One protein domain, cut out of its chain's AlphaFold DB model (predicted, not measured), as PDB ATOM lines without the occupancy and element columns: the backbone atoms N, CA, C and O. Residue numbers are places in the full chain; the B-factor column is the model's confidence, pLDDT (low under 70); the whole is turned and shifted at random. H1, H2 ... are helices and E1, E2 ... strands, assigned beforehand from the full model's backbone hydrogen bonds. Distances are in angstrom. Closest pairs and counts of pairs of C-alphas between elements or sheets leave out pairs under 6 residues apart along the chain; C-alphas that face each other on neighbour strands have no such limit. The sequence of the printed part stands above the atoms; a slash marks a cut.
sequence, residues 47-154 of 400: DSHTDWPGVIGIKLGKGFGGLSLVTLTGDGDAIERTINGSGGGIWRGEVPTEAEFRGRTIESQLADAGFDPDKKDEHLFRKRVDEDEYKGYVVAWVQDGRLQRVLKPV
ATOM      1  N   ASP A  47     162.050 248.029 266.335       78.50
ATOM      2  CA  ASP A  47     162.264 247.783 267.754       78.50
ATOM      3  C   ASP A  47     162.072 249.094 268.523       78.50
ATOM      4  O   ASP A  47     162.961 249.946 268.563       78.50
ATOM      5  N   SER A  48     160.923 249.241 269.182       73.69
ATOM      6  CA  SER A  48     160.606 250.453 269.937       73.69
ATOM      7  C   SER A  48     161.453 250.659 271.194       73.69
ATOM      8  O   SER A  48     161.339 251.689 271.863       73.69
ATOM      9  N   HIS A  49     162.310 249.696 271.541       77.38
ATOM     10  CA  HIS A  49     163.267 249.811 272.636       77.38
ATOM     11  C   HIS A  49     164.670 250.219 272.171       77.38
ATOM     12  O   HIS A  49     165.532 250.453 273.019       77.38
ATOM     13  N   THR A  50     164.914 250.314 270.861       82.44
ATOM     14  CA  THR A  50     166.208 250.756 270.333       82.44
ATOM     15  C   THR A  50     166.311 252.282 270.357       82.44
ATOM     16  O   THR A  50     165.456 252.991 269.826       82.44
ATOM     17  N   ASP A  51     167.403 252.798 270.927       87.50
ATOM     18  CA  ASP A  51     167.805 254.198 270.764       87.50
ATOM     19  C   ASP A  51     168.410 254.397 269.370       87.50
ATOM     20  O   ASP A  51     169.629 254.402 269.184       87.50
ATOM     21  N   TRP A  52     167.540 254.495 268.363       91.06
ATOM     22  CA  TRP A  52     167.944 254.631 266.965       91.06
ATOM     23  C   TRP A  52     168.940 255.788 266.738       91.06
ATOM     24  O   TRP A  52     169.953 255.542 266.078       91.06
ATOM     25  N   PRO A  53     168.765 256.998 267.321       94.00
ATOM     26  CA  PRO A  53     169.744 258.084 267.182       94.00
ATOM     27  C   PRO A  53     171.141 257.776 267.733       94.00
ATOM     28  O   PRO A  53     172.109 258.419 267.313       94.00
ATOM     29  N   GLY A  54     171.248 256.831 268.672       92.00
ATOM     30  CA  GLY A  54     172.502 256.338 269.242       92.00
ATOM     31  C   GLY A  54     173.193 255.262 268.397       92.00
ATOM     32  O   GLY A  54     174.320 254.872 268.711       92.00
ATOM     33  N   VAL A  55     172.555 254.780 267.324       91.88
ATOM     34  CA  VAL A  55     173.147 253.817 266.389       91.88
ATOM     35  C   VAL A  55     174.218 254.501 265.543       91.88
ATOM     36  O   VAL A  55     173.967 255.489 264.856       91.88
ATOM     37  N   ILE A  56     175.422 253.934 265.571       92.62
ATOM     38  CA  ILE A  56     176.592 254.388 264.807       92.62
ATOM     39  C   ILE A  56     176.967 253.427 263.671       92.62
ATOM     40  O   ILE A  56     177.713 253.799 262.763       92.62
ATOM     41  N   GLY A  57     176.463 252.194 263.733       91.50
ATOM     42  CA  GLY A  57     176.790 251.118 262.811       91.50
ATOM     43  C   GLY A  57     175.559 250.331 262.392       91.50
ATOM     44  O   GLY A  57     174.770 249.942 263.246       91.50
ATOM     45  N   ILE A  58     175.409 250.062 261.098       91.44
ATOM     46  CA  ILE A  58     174.333 249.247 260.532       91.44
ATOM     47  C   ILE A  58     174.946 248.209 259.601       91.44
ATOM     48  O   ILE A  58     175.696 248.536 258.681       91.44
ATOM     49  N   LYS A  59     174.595 246.944 259.815       89.31
ATOM     50  CA  LYS A  59     175.006 245.832 258.961       89.31
ATOM     51  C   LYS A  59     173.827 244.916 258.717       89.31
ATOM     52  O   LYS A  59     173.073 244.599 259.630       89.31
ATOM     53  N   LEU A  60     173.686 244.467 257.481       87.56
ATOM     54  CA  LEU A  60     172.687 243.481 257.114       87.56
ATOM     55  C   LEU A  60     173.360 242.123 256.927       87.56
ATOM     56  O   LEU A  60     174.437 242.034 256.338       87.56
ATOM     57  N   GLY A  61     172.728 241.053 257.391       81.69
ATOM     58  CA  GLY A  61     173.201 239.702 257.107       81.69
ATOM     59  C   GLY A  61     172.160 238.642 257.403       81.69
ATOM     60  O   GLY A  61     170.989 238.950 257.587       81.69
ATOM     61  N   LYS A  62     172.580 237.376 257.404       77.25
ATOM     62  CA  LYS A  62     171.694 236.252 257.720       77.25
ATOM     63  C   LYS A  62     171.785 235.920 259.205       77.25
ATOM     64  O   LYS A  62     172.857 235.555 259.686       77.25
ATOM     65  N   GLY A  63     170.661 236.031 259.894       69.94
ATOM     66  CA  GLY A  63     170.503 235.695 261.297       69.94
ATOM     67  C   GLY A  63     169.790 234.380 261.552       69.94
ATOM     68  O   GLY A  63     169.600 233.546 260.660       69.94
ATOM     69  N   PHE A  64     169.375 234.198 262.804       64.12
ATOM     70  CA  PHE A  64     168.522 233.081 263.189       64.12
ATOM     71  C   PHE A  64     167.107 233.293 262.636       64.12
ATOM     72  O   PHE A  64     166.284 233.957 263.251       64.12
ATOM     73  N   GLY A  65     166.843 232.712 261.467       65.31
ATOM     74  CA  GLY A  65     165.513 232.706 260.859       65.31
ATOM     75  C   GLY A  65     165.385 233.507 259.570       65.31
ATOM     76  O   GLY A  65     164.339 233.404 258.952       65.31
ATOM     77  N   GLY A  66     166.409 234.235 259.113       74.88
ATOM     78  CA  GLY A  66     166.326 234.969 257.845       74.88
ATOM     79  C   GLY A  66     167.270 236.160 257.776       74.88
ATOM     80  O   GLY A  66     168.388 236.111 258.290       74.88
ATOM     81  N   LEU A  67     166.829 237.223 257.114       77.81
ATOM     82  CA  LEU A  67     167.540 238.495 257.025       77.81
ATOM     83  C   LEU A  67     167.497 239.237 258.376       77.81
ATOM     84  O   LEU A  67     166.423 239.455 258.928       77.81
ATOM     85  N   SER A  68     168.652 239.649 258.892       82.31
ATOM     86  CA  SER A  68     168.807 240.392 260.147       82.31
ATOM     87  C   SER A  68     169.491 241.728 259.920       82.31
ATOM     88  O   SER A  68     170.456 241.825 259.153       82.31
ATOM     89  N   LEU A  69     169.024 242.732 260.657       85.44
ATOM     90  CA  LEU A  69     169.689 244.010 260.845       85.44
ATOM     91  C   LEU A  69     170.491 243.951 262.147       85.44
ATOM     92  O   LEU A  69     169.937 243.680 263.212       85.44
ATOM     93  N   VAL A  70     171.792 244.194 262.058       85.50
ATOM     94  CA  VAL A  70     172.674 244.345 263.213       85.50
ATOM     95  C   VAL A  70     173.015 245.811 263.362       85.50
ATOM     96  O   VAL A  70     173.554 246.422 262.436       85.50
ATOM     97  N   THR A  71     172.716 246.359 264.531       87.56
ATOM     98  CA  THR A  71     173.040 247.739 264.882       87.56
ATOM     99  C   THR A  71     174.131 247.775 265.935       87.56
ATOM    100  O   THR A  71     174.077 247.005 266.891       87.56
ATOM    101  N   LEU A  72     175.091 248.683 265.784       87.38
ATOM    102  CA  LEU A  72     176.084 249.010 266.804       87.38
ATOM    103  C   LEU A  72     175.731 250.368 267.414       87.38
ATOM    104  O   LEU A  72     175.588 251.345 266.673       87.38
ATOM    105  N   THR A  73     175.591 250.435 268.735       86.19
ATOM    106  CA  THR A  73     175.350 251.693 269.458       86.19
ATOM    107  C   THR A  73     176.663 252.398 269.804       86.19
ATOM    108  O   THR A  73     177.737 251.791 269.783       86.19
ATOM    109  N   GLY A  74     176.590 253.692 270.132       80.44
ATOM    110  CA  GLY A  74     177.744 254.486 270.573       80.44
ATOM    111  C   GLY A  74     178.486 253.915 271.788       80.44
ATOM    112  O   GLY A  74     179.685 254.146 271.926       80.44
ATOM    113  N   ASP A  75     177.802 253.120 272.615       83.19
ATOM    114  CA  ASP A  75     178.374 252.463 273.796       83.19
ATOM    115  C   ASP A  75     179.065 251.124 273.463       83.19
ATOM    116  O   ASP A  75     179.643 250.479 274.338       83.19
ATOM    117  N   GLY A  76     179.053 250.716 272.188       80.00
ATOM    118  CA  GLY A  76     179.701 249.501 271.694       80.00
ATOM    119  C   GLY A  76     178.826 248.246 271.736       80.00
ATOM    120  O   GLY A  76     179.318 247.164 271.408       80.00
ATOM    121  N   ASP A  77     177.545 248.369 272.093       82.44
ATOM    122  CA  ASP A  77     176.616 247.240 272.095       82.44
ATOM    123  C   ASP A  77     176.158 246.917 270.672       82.44
ATOM    124  O   ASP A  77     175.630 247.767 269.950       82.44
ATOM    125  N   ALA A  78     176.340 245.659 270.275       84.62
ATOM    126  CA  ALA A  78     175.824 245.132 269.023       84.62
ATOM    127  C   ALA A  78     174.509 244.389 269.269       84.62
ATOM    128  O   ALA A  78     174.461 243.408 270.014       84.62
ATOM    129  N   ILE A  79     173.445 244.836 268.612       81.81
ATOM    130  CA  ILE A  79     172.104 244.275 268.743       81.81
ATOM    131  C   ILE A  79     171.715 243.669 267.398       81.81
ATOM    132  O   ILE A  79     171.627 244.374 266.394       81.81
ATOM    133  N   GLU A  80     171.486 242.356 267.371       80.50
ATOM    134  CA  GLU A  80     170.878 241.687 266.223       80.50
ATOM    135  C   GLU A  80     169.359 241.683 266.359       80.50
ATOM    136  O   GLU A  80     168.793 241.308 267.392       80.50
ATOM    137  N   ARG A  81     168.698 242.028 265.259       76.12
ATOM    138  CA  ARG A  81     167.253 241.975 265.127       76.12
ATOM    139  C   ARG A  81     166.885 241.347 263.791       76.12
ATOM    140  O   ARG A  81     167.263 241.862 262.737       76.12
ATOM    141  N   THR A  82     166.133 240.260 263.838       75.31
ATOM    142  CA  THR A  82     165.670 239.566 262.635       75.31
ATOM    143  C   THR A  82     164.508 240.331 262.010       75.31
ATOM    144  O   THR A  82     163.567 240.702 262.707       75.31
ATOM    145  N   ILE A  83     164.554 240.559 260.695       69.56
ATOM    146  CA  ILE A  83     163.523 241.330 259.984       69.56
ATOM    147  C   ILE A  83     162.177 240.617 260.030       69.56
ATOM    148  O   ILE A  83     161.133 241.266 260.013       69.56
ATOM    149  N   ASN A  84     162.201 239.290 260.135       63.38
ATOM    150  CA  ASN A  84     161.016 238.458 260.110       63.38
ATOM    151  C   ASN A  84     160.511 238.002 261.490       63.38
ATOM    152  O   ASN A  84     159.820 236.991 261.565       63.38
ATOM    153  N   GLY A  85     160.823 238.689 262.595       60.00
ATOM    154  CA  GLY A  85     160.274 238.254 263.881       60.00
ATOM    155  C   GLY A  85     160.526 239.156 265.082       60.00
ATOM    156  O   GLY A  85     161.316 240.092 265.042       60.00
ATOM    157  N   SER A  86     159.860 238.806 266.185       53.50
ATOM    158  CA  SER A  86     159.940 239.486 267.487       53.50
ATOM    159  C   SER A  86     161.158 239.060 268.326       53.50
ATOM    160  O   SER A  86     161.261 239.398 269.506       53.50
ATOM    161  N   GLY A  87     162.036 238.213 267.778       54.28
ATOM    162  CA  GLY A  87     163.090 237.525 268.520       54.28
ATOM    163  C   GLY A  87     164.472 238.112 268.263       54.28
ATOM    164  O   GLY A  87     164.924 238.163 267.119       54.28
ATOM    165  N   GLY A  88     165.174 238.492 269.334       52.19
ATOM    166  CA  GLY A  88     166.627 238.650 269.296       52.19
ATOM    167  C   GLY A  88     167.274 237.300 268.985       52.19
ATOM    168  O   GLY A  88     167.056 236.324 269.704       52.19
ATOM    169  N   GLY A  89     168.011 237.233 267.881       51.97
ATOM    170  CA  GLY A  89     168.802 236.069 267.504       51.97
ATOM    171  C   GLY A  89     170.166 236.060 268.191       51.97
ATOM    172  O   GLY A  89     170.604 237.054 268.772       51.97
ATOM    173  N   ILE A  90     170.844 234.911 268.130       54.31
ATOM    174  CA  ILE A  90     172.298 234.875 268.301       54.31
ATOM    175  C   ILE A  90     172.895 235.147 266.926       54.31
ATOM    176  O   ILE A  90     172.750 234.313 266.021       54.31
ATOM    177  N   TRP A  91     173.599 236.270 266.808       59.91
ATOM    178  CA  TRP A  91     174.239 236.660 265.561       59.91
ATOM    179  C   TRP A  91     175.261 235.601 265.181       59.91
ATOM    180  O   TRP A  91     176.185 235.300 265.936       59.91
ATOM    181  N   ARG A  92     175.065 234.996 264.009       62.44
ATOM    182  CA  ARG A  92     175.946 233.933 263.506       62.44
ATOM    183  C   ARG A  92     177.135 234.469 262.709       62.44
ATOM    184  O   ARG A  92     178.001 233.683 262.333       62.44
ATOM    185  N   GLY A  93     177.157 235.768 262.421       68.50
ATOM    186  CA  GLY A  93     178.268 236.436 261.750       68.50
ATOM    187  C   GLY A  93     179.301 236.994 262.728       68.50
ATOM    188  O   GLY A  93     179.174 236.881 263.945       68.50
ATOM    189  N   GLU A  94     180.318 237.661 262.186       76.38
ATOM    190  CA  GLU A  94     181.225 238.476 262.996       76.38
ATOM    191  C   GLU A  94     180.474 239.694 263.535       76.38
ATOM    192  O   GLU A  94     179.838 240.428 262.766       76.38
ATOM    193  N   VAL A  95     180.505 239.873 264.859       78.69
ATOM    194  CA  VAL A  95     179.932 241.042 265.532       78.69
ATOM    195  C   VAL A  95     180.621 242.285 264.974       78.69
ATOM    196  O   VAL A  95     181.849 242.356 265.032       78.69
ATOM    197  N   PRO A  96     179.867 243.237 264.405       81.62
ATOM    198  CA  PRO A  96     180.479 244.389 263.779       81.62
ATOM    199  C   PRO A  96     181.154 245.282 264.825       81.62
ATOM    200  O   PRO A  96     180.652 245.466 265.933       81.62
ATOM    201  N   THR A  97     182.306 245.834 264.462       86.50
ATOM    202  CA  THR A  97     183.132 246.679 265.332       86.50
ATOM    203  C   THR A  97     183.030 248.155 264.953       86.50
ATOM    204  O   THR A  97     182.787 248.497 263.799       86.50
ATOM    205  N   GLU A  98     183.293 249.064 265.897       86.06
ATOM    206  CA  GLU A  98     183.310 250.514 265.623       86.06
ATOM    207  C   GLU A  98     184.277 250.879 264.479       86.06
ATOM    208  O   GLU A  98     184.023 251.780 263.679       86.06
ATOM    209  N   ALA A  99     185.382 250.135 264.357       88.81
ATOM    210  CA  ALA A  99     186.367 250.320 263.299       88.81
ATOM    211  C   ALA A  99     185.786 250.107 261.888       88.81
ATOM    212  O   ALA A  99     186.227 250.786 260.963       88.81
ATOM    213  N   GLU A 100     184.792 249.224 261.723       88.69
ATOM    214  CA  GLU A 100     184.114 248.977 260.437       88.69
ATOM    215  C   GLU A 100     183.311 250.193 259.949       88.69
ATOM    216  O   GLU A 100     183.140 250.378 258.742       88.69
ATOM    217  N   PHE A 101     182.835 251.035 260.872       89.88
ATOM    218  CA  PHE A 101     181.952 252.167 260.568       89.88
ATOM    219  C   PHE A 101     182.641 253.529 260.672       89.88
ATOM    220  O   PHE A 101     182.065 254.556 260.309       89.88
ATOM    221  N   ARG A 102     183.893 253.564 261.135       89.12
ATOM    222  CA  ARG A 102     184.640 254.808 261.321       89.12
ATOM    223  C   ARG A 102     184.740 255.602 260.015       89.12
ATOM    224  O   ARG A 102     185.251 255.116 259.011       89.12
ATOM    225  N   GLY A 103     184.304 256.863 260.062       90.88
ATOM    226  CA  GLY A 103     184.343 257.779 258.917       90.88
ATOM    227  C   GLY A 103     183.247 257.542 257.873       90.88
ATOM    228  O   GLY A 103     183.276 258.175 256.820       90.88
ATOM    229  N   ARG A 104     182.288 256.653 258.152       94.00
ATOM    230  CA  ARG A 104     181.151 256.358 257.277       94.00
ATOM    231  C   ARG A 104     179.880 257.006 257.811       94.00
ATOM    232  O   ARG A 104     179.604 256.919 259.004       94.00
ATOM    233  N   THR A 105     179.080 257.603 256.932       95.69
ATOM    234  CA  THR A 105     177.763 258.141 257.313       95.69
ATOM    235  C   THR A 105     176.720 257.025 257.375       95.69
ATOM    236  O   THR A 105     176.894 255.993 256.719       95.69
ATOM    237  N   ILE A 106     175.632 257.227 258.120       95.50
ATOM    238  CA  ILE A 106     174.526 256.261 258.217       95.50
ATOM    239  C   ILE A 106     173.934 255.952 256.838       95.50
ATOM    240  O   ILE A 106     173.713 254.793 256.507       95.50
ATOM    241  N   GLU A 107     173.766 256.964 255.992       96.31
ATOM    242  CA  GLU A 107     173.266 256.827 254.624       96.31
ATOM    243  C   GLU A 107     174.165 255.906 253.789       96.31
ATOM    244  O   GLU A 107     173.675 255.007 253.109       96.31
ATOM    245  N   SER A 108     175.493 256.066 253.889       95.94
ATOM    246  CA  SER A 108     176.440 255.186 253.189       95.94
ATOM    247  C   SER A 108     176.390 253.740 253.694       95.94
ATOM    248  O   SER A 108     176.651 252.809 252.938       95.94
ATOM    249  N   GLN A 109     176.072 253.535 254.975       95.56
ATOM    250  CA  GLN A 109     175.926 252.203 255.561       95.56
ATOM    251  C   GLN A 109     174.608 251.547 255.121       95.56
ATOM    252  O   GLN A 109     174.594 250.364 254.786       95.56
ATOM    253  N   LEU A 110     173.515 252.315 255.054       95.19
ATOM    254  CA  LEU A 110     172.226 251.867 254.519       95.19
ATOM    255  C   LEU A 110     172.329 251.481 253.038       95.19
ATOM    256  O   LEU A 110     171.831 250.423 252.652       95.19
ATOM    257  N   ALA A 111     173.026 252.282 252.230       95.00
ATOM    258  CA  ALA A 111     173.283 251.970 250.826       95.00
ATOM    259  C   ALA A 111     174.054 250.646 250.660       95.00
ATOM    260  O   ALA A 111     173.655 249.798 249.864       95.00
ATOM    261  N   ASP A 112     175.094 250.411 251.466       93.50
ATOM    262  CA  ASP A 112     175.835 249.139 251.475       93.50
ATOM    263  C   ASP A 112     174.980 247.954 251.945       93.50
ATOM    264  O   ASP A 112     175.121 246.835 251.448       93.50
ATOM    265  N   ALA A 113     174.049 248.191 252.873       91.62
ATOM    266  CA  ALA A 113     173.027 247.223 253.259       91.62
ATOM    267  C   ALA A 113     171.957 247.015 252.163       91.62
ATOM    268  O   ALA A 113     171.048 246.190 252.316       91.62
ATOM    269  N   GLY A 114     172.060 247.718 251.034       94.00
ATOM    270  CA  GLY A 114     171.157 247.631 249.893       94.00
ATOM    271  C   GLY A 114     169.789 248.233 250.183       94.00
ATOM    272  O   GLY A 114     168.784 247.621 249.813       94.00
ATOM    273  N   PHE A 115     169.754 249.341 250.923       95.06
ATOM    274  CA  PHE A 115     168.617 250.248 250.948       95.06
ATOM    275  C   PHE A 115     168.790 251.314 249.863       95.06
ATOM    276  O   PHE A 115     169.855 251.919 249.742       95.06
ATOM    277  N   ASP A 116     167.721 251.580 249.126       96.38
ATOM    278  CA  ASP A 116     167.657 252.636 248.124       96.38
ATOM    279  C   ASP A 116     167.041 253.903 248.738       96.38
ATOM    280  O   ASP A 116     166.087 253.789 249.511       96.38
ATOM    281  N   PRO A 117     167.521 255.113 248.406       95.44
ATOM    282  CA  PRO A 117     166.862 256.343 248.836       95.44
ATOM    283  C   PRO A 117     165.433 256.420 248.274       95.44
ATOM    284  O   PRO A 117     165.163 256.029 247.133       95.44
ATOM    285  N   ASP A 118     164.504 256.926 249.078       93.12
ATOM    286  CA  ASP A 118     163.121 257.152 248.680       93.12
ATOM    287  C   ASP A 118     163.039 258.258 247.617       93.12
ATOM    288  O   ASP A 118     163.809 259.218 247.596       93.12
ATOM    289  N   LYS A 119     162.088 258.119 246.690       89.44
ATOM    290  CA  LYS A 119     161.947 259.038 245.553       89.44
ATOM    291  C   LYS A 119     161.350 260.394 245.933       89.44
ATOM    292  O   LYS A 119     161.470 261.334 245.150       89.44
ATOM    293  N   LYS A 120     160.633 260.471 247.055       89.75
ATOM    294  CA  LYS A 120     159.887 261.649 247.514       89.75
ATOM    295  C   LYS A 120     160.566 262.348 248.688       89.75
ATOM    296  O   LYS A 120     160.396 263.556 248.824       89.75
ATOM    297  N   ASP A 121     161.328 261.622 249.505       91.38
ATOM    298  CA  ASP A 121     162.039 262.194 250.650       91.38
ATOM    299  C   ASP A 121     163.457 261.623 250.785       91.38
ATOM    300  O   ASP A 121     163.641 260.438 251.043       91.38
ATOM    301  N   GLU A 122     164.469 262.479 250.647       92.81
ATOM    302  CA  GLU A 122     165.886 262.091 250.727       92.81
ATOM    303  C   GLU A 122     166.308 261.541 252.101       92.81
ATOM    304  O   GLU A 122     167.339 260.884 252.219       92.81
ATOM    305  N   HIS A 123     165.496 261.777 253.133       95.06
ATOM    306  CA  HIS A 123     165.702 261.278 254.490       95.06
ATOM    307  C   HIS A 123     165.213 259.841 254.684       95.06
ATOM    308  O   HIS A 123     165.420 259.258 255.748       95.06
ATOM    309  N   LEU A 124     164.520 259.261 253.706       95.88
ATOM    310  CA  LEU A 124     163.993 257.906 253.794       95.88
ATOM    311  C   LEU A 124     164.783 256.967 252.888       95.88
ATOM    312  O   LEU A 124     165.127 257.292 251.758       95.88
ATOM    313  N   PHE A 125     165.026 255.765 253.388       96.19
ATOM    314  CA  PHE A 125     165.733 254.698 252.699       96.19
ATOM    315  C   PHE A 125     164.880 253.440 252.763       96.19
ATOM    316  O   PHE A 125     164.351 253.097 253.819       96.19
ATOM    317  N   ARG A 126     164.736 252.723 251.652       94.81
ATOM    318  CA  ARG A 126     163.864 251.555 251.546       94.81
ATOM    319  C   ARG A 126     164.623 250.333 251.094       94.81
ATOM    320  O   ARG A 126     165.386 250.378 250.137       94.81
ATOM    321  N   LYS A 127     164.319 249.204 251.716       92.69
ATOM    322  CA  LYS A 127     164.752 247.894 251.249       92.69
ATOM    323  C   LYS A 127     163.545 246.997 251.079       92.69
ATOM    324  O   LYS A 127     162.791 246.796 252.027       92.69
ATOM    325  N   ARG A 128     163.366 246.437 249.882       91.00
ATOM    326  CA  ARG A 128     162.342 245.414 249.669       91.00
ATOM    327  C   ARG A 128     162.761 244.123 250.366       91.00
ATOM    328  O   ARG A 128     163.896 243.675 250.205       91.00
ATOM    329  N   VAL A 129     161.835 243.539 251.111       84.81
ATOM    330  CA  VAL A 129     161.992 242.257 251.793       84.81
ATOM    331  C   VAL A 129     160.870 241.338 251.329       84.81
ATOM    332  O   VAL A 129     159.715 241.755 251.213       84.81
ATOM    333  N   ASP A 130     161.249 240.109 251.003       82.19
ATOM    334  CA  ASP A 130     160.356 239.043 250.551       82.19
ATOM    335  C   ASP A 130     160.730 237.767 251.314       82.19
ATOM    336  O   ASP A 130     161.286 236.823 250.764       82.19
ATOM    337  N   GLU A 131     160.547 237.827 252.633       75.00
ATOM    338  CA  GLU A 131     160.777 236.717 253.561       75.00
ATOM    339  C   GLU A 131     159.412 236.168 254.006       75.00
ATOM    340  O   GLU A 131     158.423 236.904 254.018       75.00
ATOM    341  N   ASP A 132     159.347 234.888 254.384       68.38
ATOM    342  CA  ASP A 132     158.086 234.131 254.508       68.38
ATOM    343  C   ASP A 132     156.980 234.844 255.314       68.38
ATOM    344  O   ASP A 132     155.830 234.883 254.878       68.38
ATOM    345  N   GLU A 133     157.312 235.449 256.460       70.62
ATOM    346  CA  GLU A 133     156.321 236.096 257.334       70.62
ATOM    347  C   GLU A 133     156.112 237.600 257.071       70.62
ATOM    348  O   GLU A 133     155.128 238.168 257.564       70.62
ATOM    349  N   TYR A 134     157.017 238.246 256.323       73.38
ATOM    350  CA  TYR A 134     157.063 239.701 256.139       73.38
ATOM    351  C   TYR A 134     157.418 240.050 254.696       73.38
ATOM    352  O   TYR A 134     158.564 239.934 254.253       73.38
ATOM    353  N   LYS A 135     156.411 240.550 253.980       80.62
ATOM    354  CA  LYS A 135     156.531 241.010 252.599       80.62
ATOM    355  C   LYS A 135     156.286 242.506 252.549       80.62
ATOM    356  O   LYS A 135     155.295 242.992 253.086       80.62
ATOM    357  N   GLY A 136     157.181 243.241 251.899       86.81
ATOM    358  CA  GLY A 136     157.032 244.684 251.736       86.81
ATOM    359  C   GLY A 136     158.363 245.415 251.783       86.81
ATOM    360  O   GLY A 136     159.372 244.926 251.277       86.81
ATOM    361  N   TYR A 137     158.355 246.608 252.370       90.50
ATOM    362  CA  TYR A 137     159.546 247.434 252.523       90.50
ATOM    363  C   TYR A 137     159.918 247.578 253.993       90.50
ATOM    364  O   TYR A 137     159.076 247.916 254.816       90.50
ATOM    365  N   VAL A 138     161.196 247.394 254.303       91.62
ATOM    366  CA  VAL A 138     161.791 247.968 255.511       91.62
ATOM    367  C   VAL A 138     162.186 249.398 255.175       91.62
ATOM    368  O   VAL A 138     162.820 249.635 254.141       91.62
ATOM    369  N   VAL A 139     161.799 250.344 256.024       94.00
ATOM    370  CA  VAL A 139     162.047 251.773 255.808       94.00
ATOM    371  C   VAL A 139     162.928 252.302 256.928       94.00
ATOM    372  O   VAL A 139     162.562 252.229 258.095       94.00
ATOM    373  N   ALA A 140     164.090 252.838 256.583       94.94
ATOM    374  CA  ALA A 140     164.968 253.551 257.496       94.94
ATOM    375  C   ALA A 140     164.767 255.059 257.314       94.94
ATOM    376  O   ALA A 140     164.806 255.562 256.193       94.94
ATOM    377  N   TRP A 141     164.551 255.774 258.414       95.19
ATOM    378  CA  TRP A 141     164.432 257.227 258.429       95.19
ATOM    379  C   TRP A 141     165.692 257.832 259.036       95.19
ATOM    380  O   TRP A 141     166.033 257.525 260.174       95.19
ATOM    381  N   VAL A 142     166.382 258.682 258.282       95.56
ATOM    382  CA  VAL A 142     167.632 259.341 258.657       95.56
ATOM    383  C   VAL A 142     167.424 260.849 258.678       95.56
ATOM    384  O   VAL A 142     166.928 261.424 257.721       95.56
ATOM    385  N   GLN A 143     167.830 261.510 259.754       94.31
ATOM    386  CA  GLN A 143     167.776 262.964 259.873       94.31
ATOM    387  C   GLN A 143     169.045 263.454 260.563       94.31
ATOM    388  O   GLN A 143     169.487 262.852 261.543       94.31
ATOM    389  N   ASP A 144     169.639 264.525 260.032       94.12
ATOM    390  CA  ASP A 144     170.885 265.118 260.534       94.12
ATOM    391  C   ASP A 144     172.035 264.097 260.661       94.12
ATOM    392  O   ASP A 144     172.795 264.096 261.633       94.12
ATOM    393  N   GLY A 145     172.140 263.184 259.687       93.19
ATOM    394  CA  GLY A 145     173.157 262.128 259.647       93.19
ATOM    395  C   GLY A 145     172.970 261.013 260.682       93.19
ATOM    396  O   GLY A 145     173.878 260.204 260.876       93.19
ATOM    397  N   ARG A 146     171.821 260.969 261.368       94.81
ATOM    398  CA  ARG A 146     171.485 259.961 262.382       94.81
ATOM    399  C   ARG A 146     170.242 259.182 262.000       94.81
ATOM    400  O   ARG A 146     169.271 259.753 261.506       94.81
ATOM    401  N   LEU A 147     170.257 257.887 262.294       94.44
ATOM    402  CA  LEU A 147     169.091 257.033 262.134       94.44
ATOM    403  C   LEU A 147     168.039 257.423 263.178       94.44
ATOM    404  O   LEU A 147     168.286 257.352 264.371       94.44
ATOM    405  N   GLN A 148     166.872 257.869 262.738       93.31
ATOM    406  CA  GLN A 148     165.774 258.250 263.623       93.31
ATOM    407  C   GLN A 148     164.907 257.051 263.975       93.31
ATOM    408  O   GLN A 148     164.503 256.918 265.126       93.31
ATOM    409  N   ARG A 149     164.614 256.197 262.985       91.75
ATOM    410  CA  ARG A 149     163.846 254.952 263.137       91.75
ATOM    411  C   ARG A 149     164.155 253.965 262.021       91.75
ATOM    412  O   ARG A 149     164.524 254.363 260.915       91.75
ATOM    413  N   VAL A 150     163.888 252.692 262.291       91.88
ATOM    414  CA  VAL A 150     163.686 251.665 261.266       91.88
ATOM    415  C   VAL A 150     162.277 251.116 261.427       91.88
ATOM    416  O   VAL A 150     161.814 250.897 262.539       91.88
ATOM    417  N   LEU A 151     161.582 250.926 260.315       91.38
ATOM    418  CA  LEU A 151     160.190 250.505 260.256       91.38
ATOM    419  C   LEU A 151     160.103 249.196 259.475       91.38
ATOM    420  O   LEU A 151     160.734 249.067 258.424       91.38
ATOM    421  N   LYS A 152     159.304 248.244 259.956       88.88
ATOM    422  CA  LYS A 152     158.979 246.995 259.243       88.88
ATOM    423  C   LYS A 152     157.505 246.952 258.864       88.88
ATOM    424  O   LYS A 152     156.695 247.561 259.568       88.88
ATOM    425  N   PRO A 153     157.141 246.232 257.787       88.88
ATOM    426  CA  PRO A 153     155.739 245.969 257.507       88.88
ATOM    427  C   PRO A 153     155.118 245.186 258.670       88.88
ATOM    428  O   PRO A 153     155.806 244.451 259.383       88.88
ATOM    429  N   VAL A 154     153.810 245.338 258.855       88.31
ATOM    430  CA  VAL A 154     153.055 244.479 259.776       88.31
ATOM    431  C   VAL A 154     153.107 243.014 259.333       88.31
ATOM    432  O   VAL A 154     153.348 242.697 258.167       88.31
TER     433      VAL A 154
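AT A GLANCE: This is residues 47 to 154 of the 400 residues of an uncharacterized protein of Candidatus Woesebacteria bacterium RBG_16_42_24 (UniProt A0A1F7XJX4). Two small three-stranded sheets, E4 E5 E6 and E1 E2 E3, stand partly face to face as two loose layers, and the short helix H2 fills in along one side, over E5 and next to E1. The unnamed residues 83 to 97 run round the outside of the sheet E1 E2 E3 to the small helix H1. The printed part has 108 residues, with six named strands and two named helices in the order E1 E2 E3 H1 H2 E4 E5 E6 along the chain; of the 59 residues in named elements strands hold 48 and helices 11, the class is mostly strand, and both sheets, in the orders E4 E5 E6 and E1 E2 E3, are antiparallel. The whole is compact, with a radius of gyration of the C-alphas of 12.9 A and spans of 34 by 34 by 23 A.

IN THESE COORDINATES: E5, residues 134 to 143, is the longest strand at 25.9 A. Beside it are E4, residues 124 to 131, 21.4 A, and E6, residues 146 to 153, 21.6 A, which ends at C-alpha 153 at (155.739, 245.969, 257.507). E1, residues 55 to 63, 19.0 A, begins at C-alpha 55 at (173.147, 253.817, 266.389) and bends by 62 degrees at residue 60. E2 is residues 66 to 73, 22.3 A, and E3 residues 78 to 82, 13.2 A. H1 is residues 98 to 101, 5.5 A, and H2 residues 106 to 112, 9.9 A.

HOW THE PARTS SIT: E4 E5 E6 form a meander, each strand the antiparallel neighbour of the one before. N 127 and O 138 of the hairpin E4 and E5 are 2.9 A apart, and N 151 and O 139 of the hairpin E5 and E6 2.8 A, both within hydrogen-bond range. H2 is on this sheet at a height of 7.9 A, over E5 and along the strands, at 2 degrees to E5 on the local plane. H2 is also on the sheet E1 E2 E3; the closest C-alphas of H2 and E1 are those of Gln 109 and Ile 58, 6.0 A apart. E1 E2 E3 form a second meander, with N 59 and O 70 at 2.9 A and N 71 and O 79 at 2.9 A, within hydrogen-bond range. The closest C-alphas of E1 and E6 are those of Val 55 and Leu 147, 6.7 A apart. H1 is on the sheet E1 E2 E3, only just over E1, with 3 of its C-alphas falling on it. In H2 every O i to N i+4 pair is within hydrogen-bond range; H1 is too short for such a pair.

THE WHOLE: The C-alphas of Ile 90 and Lys 120, the two farthest apart, are 36.1 A apart. The printed part has no cut. The links E3 to H1 and H2 to E4 are long. The mean pLDDT of the printed part is 84.4; residues 63 to 65, 83 to 93 and 132 are under 70.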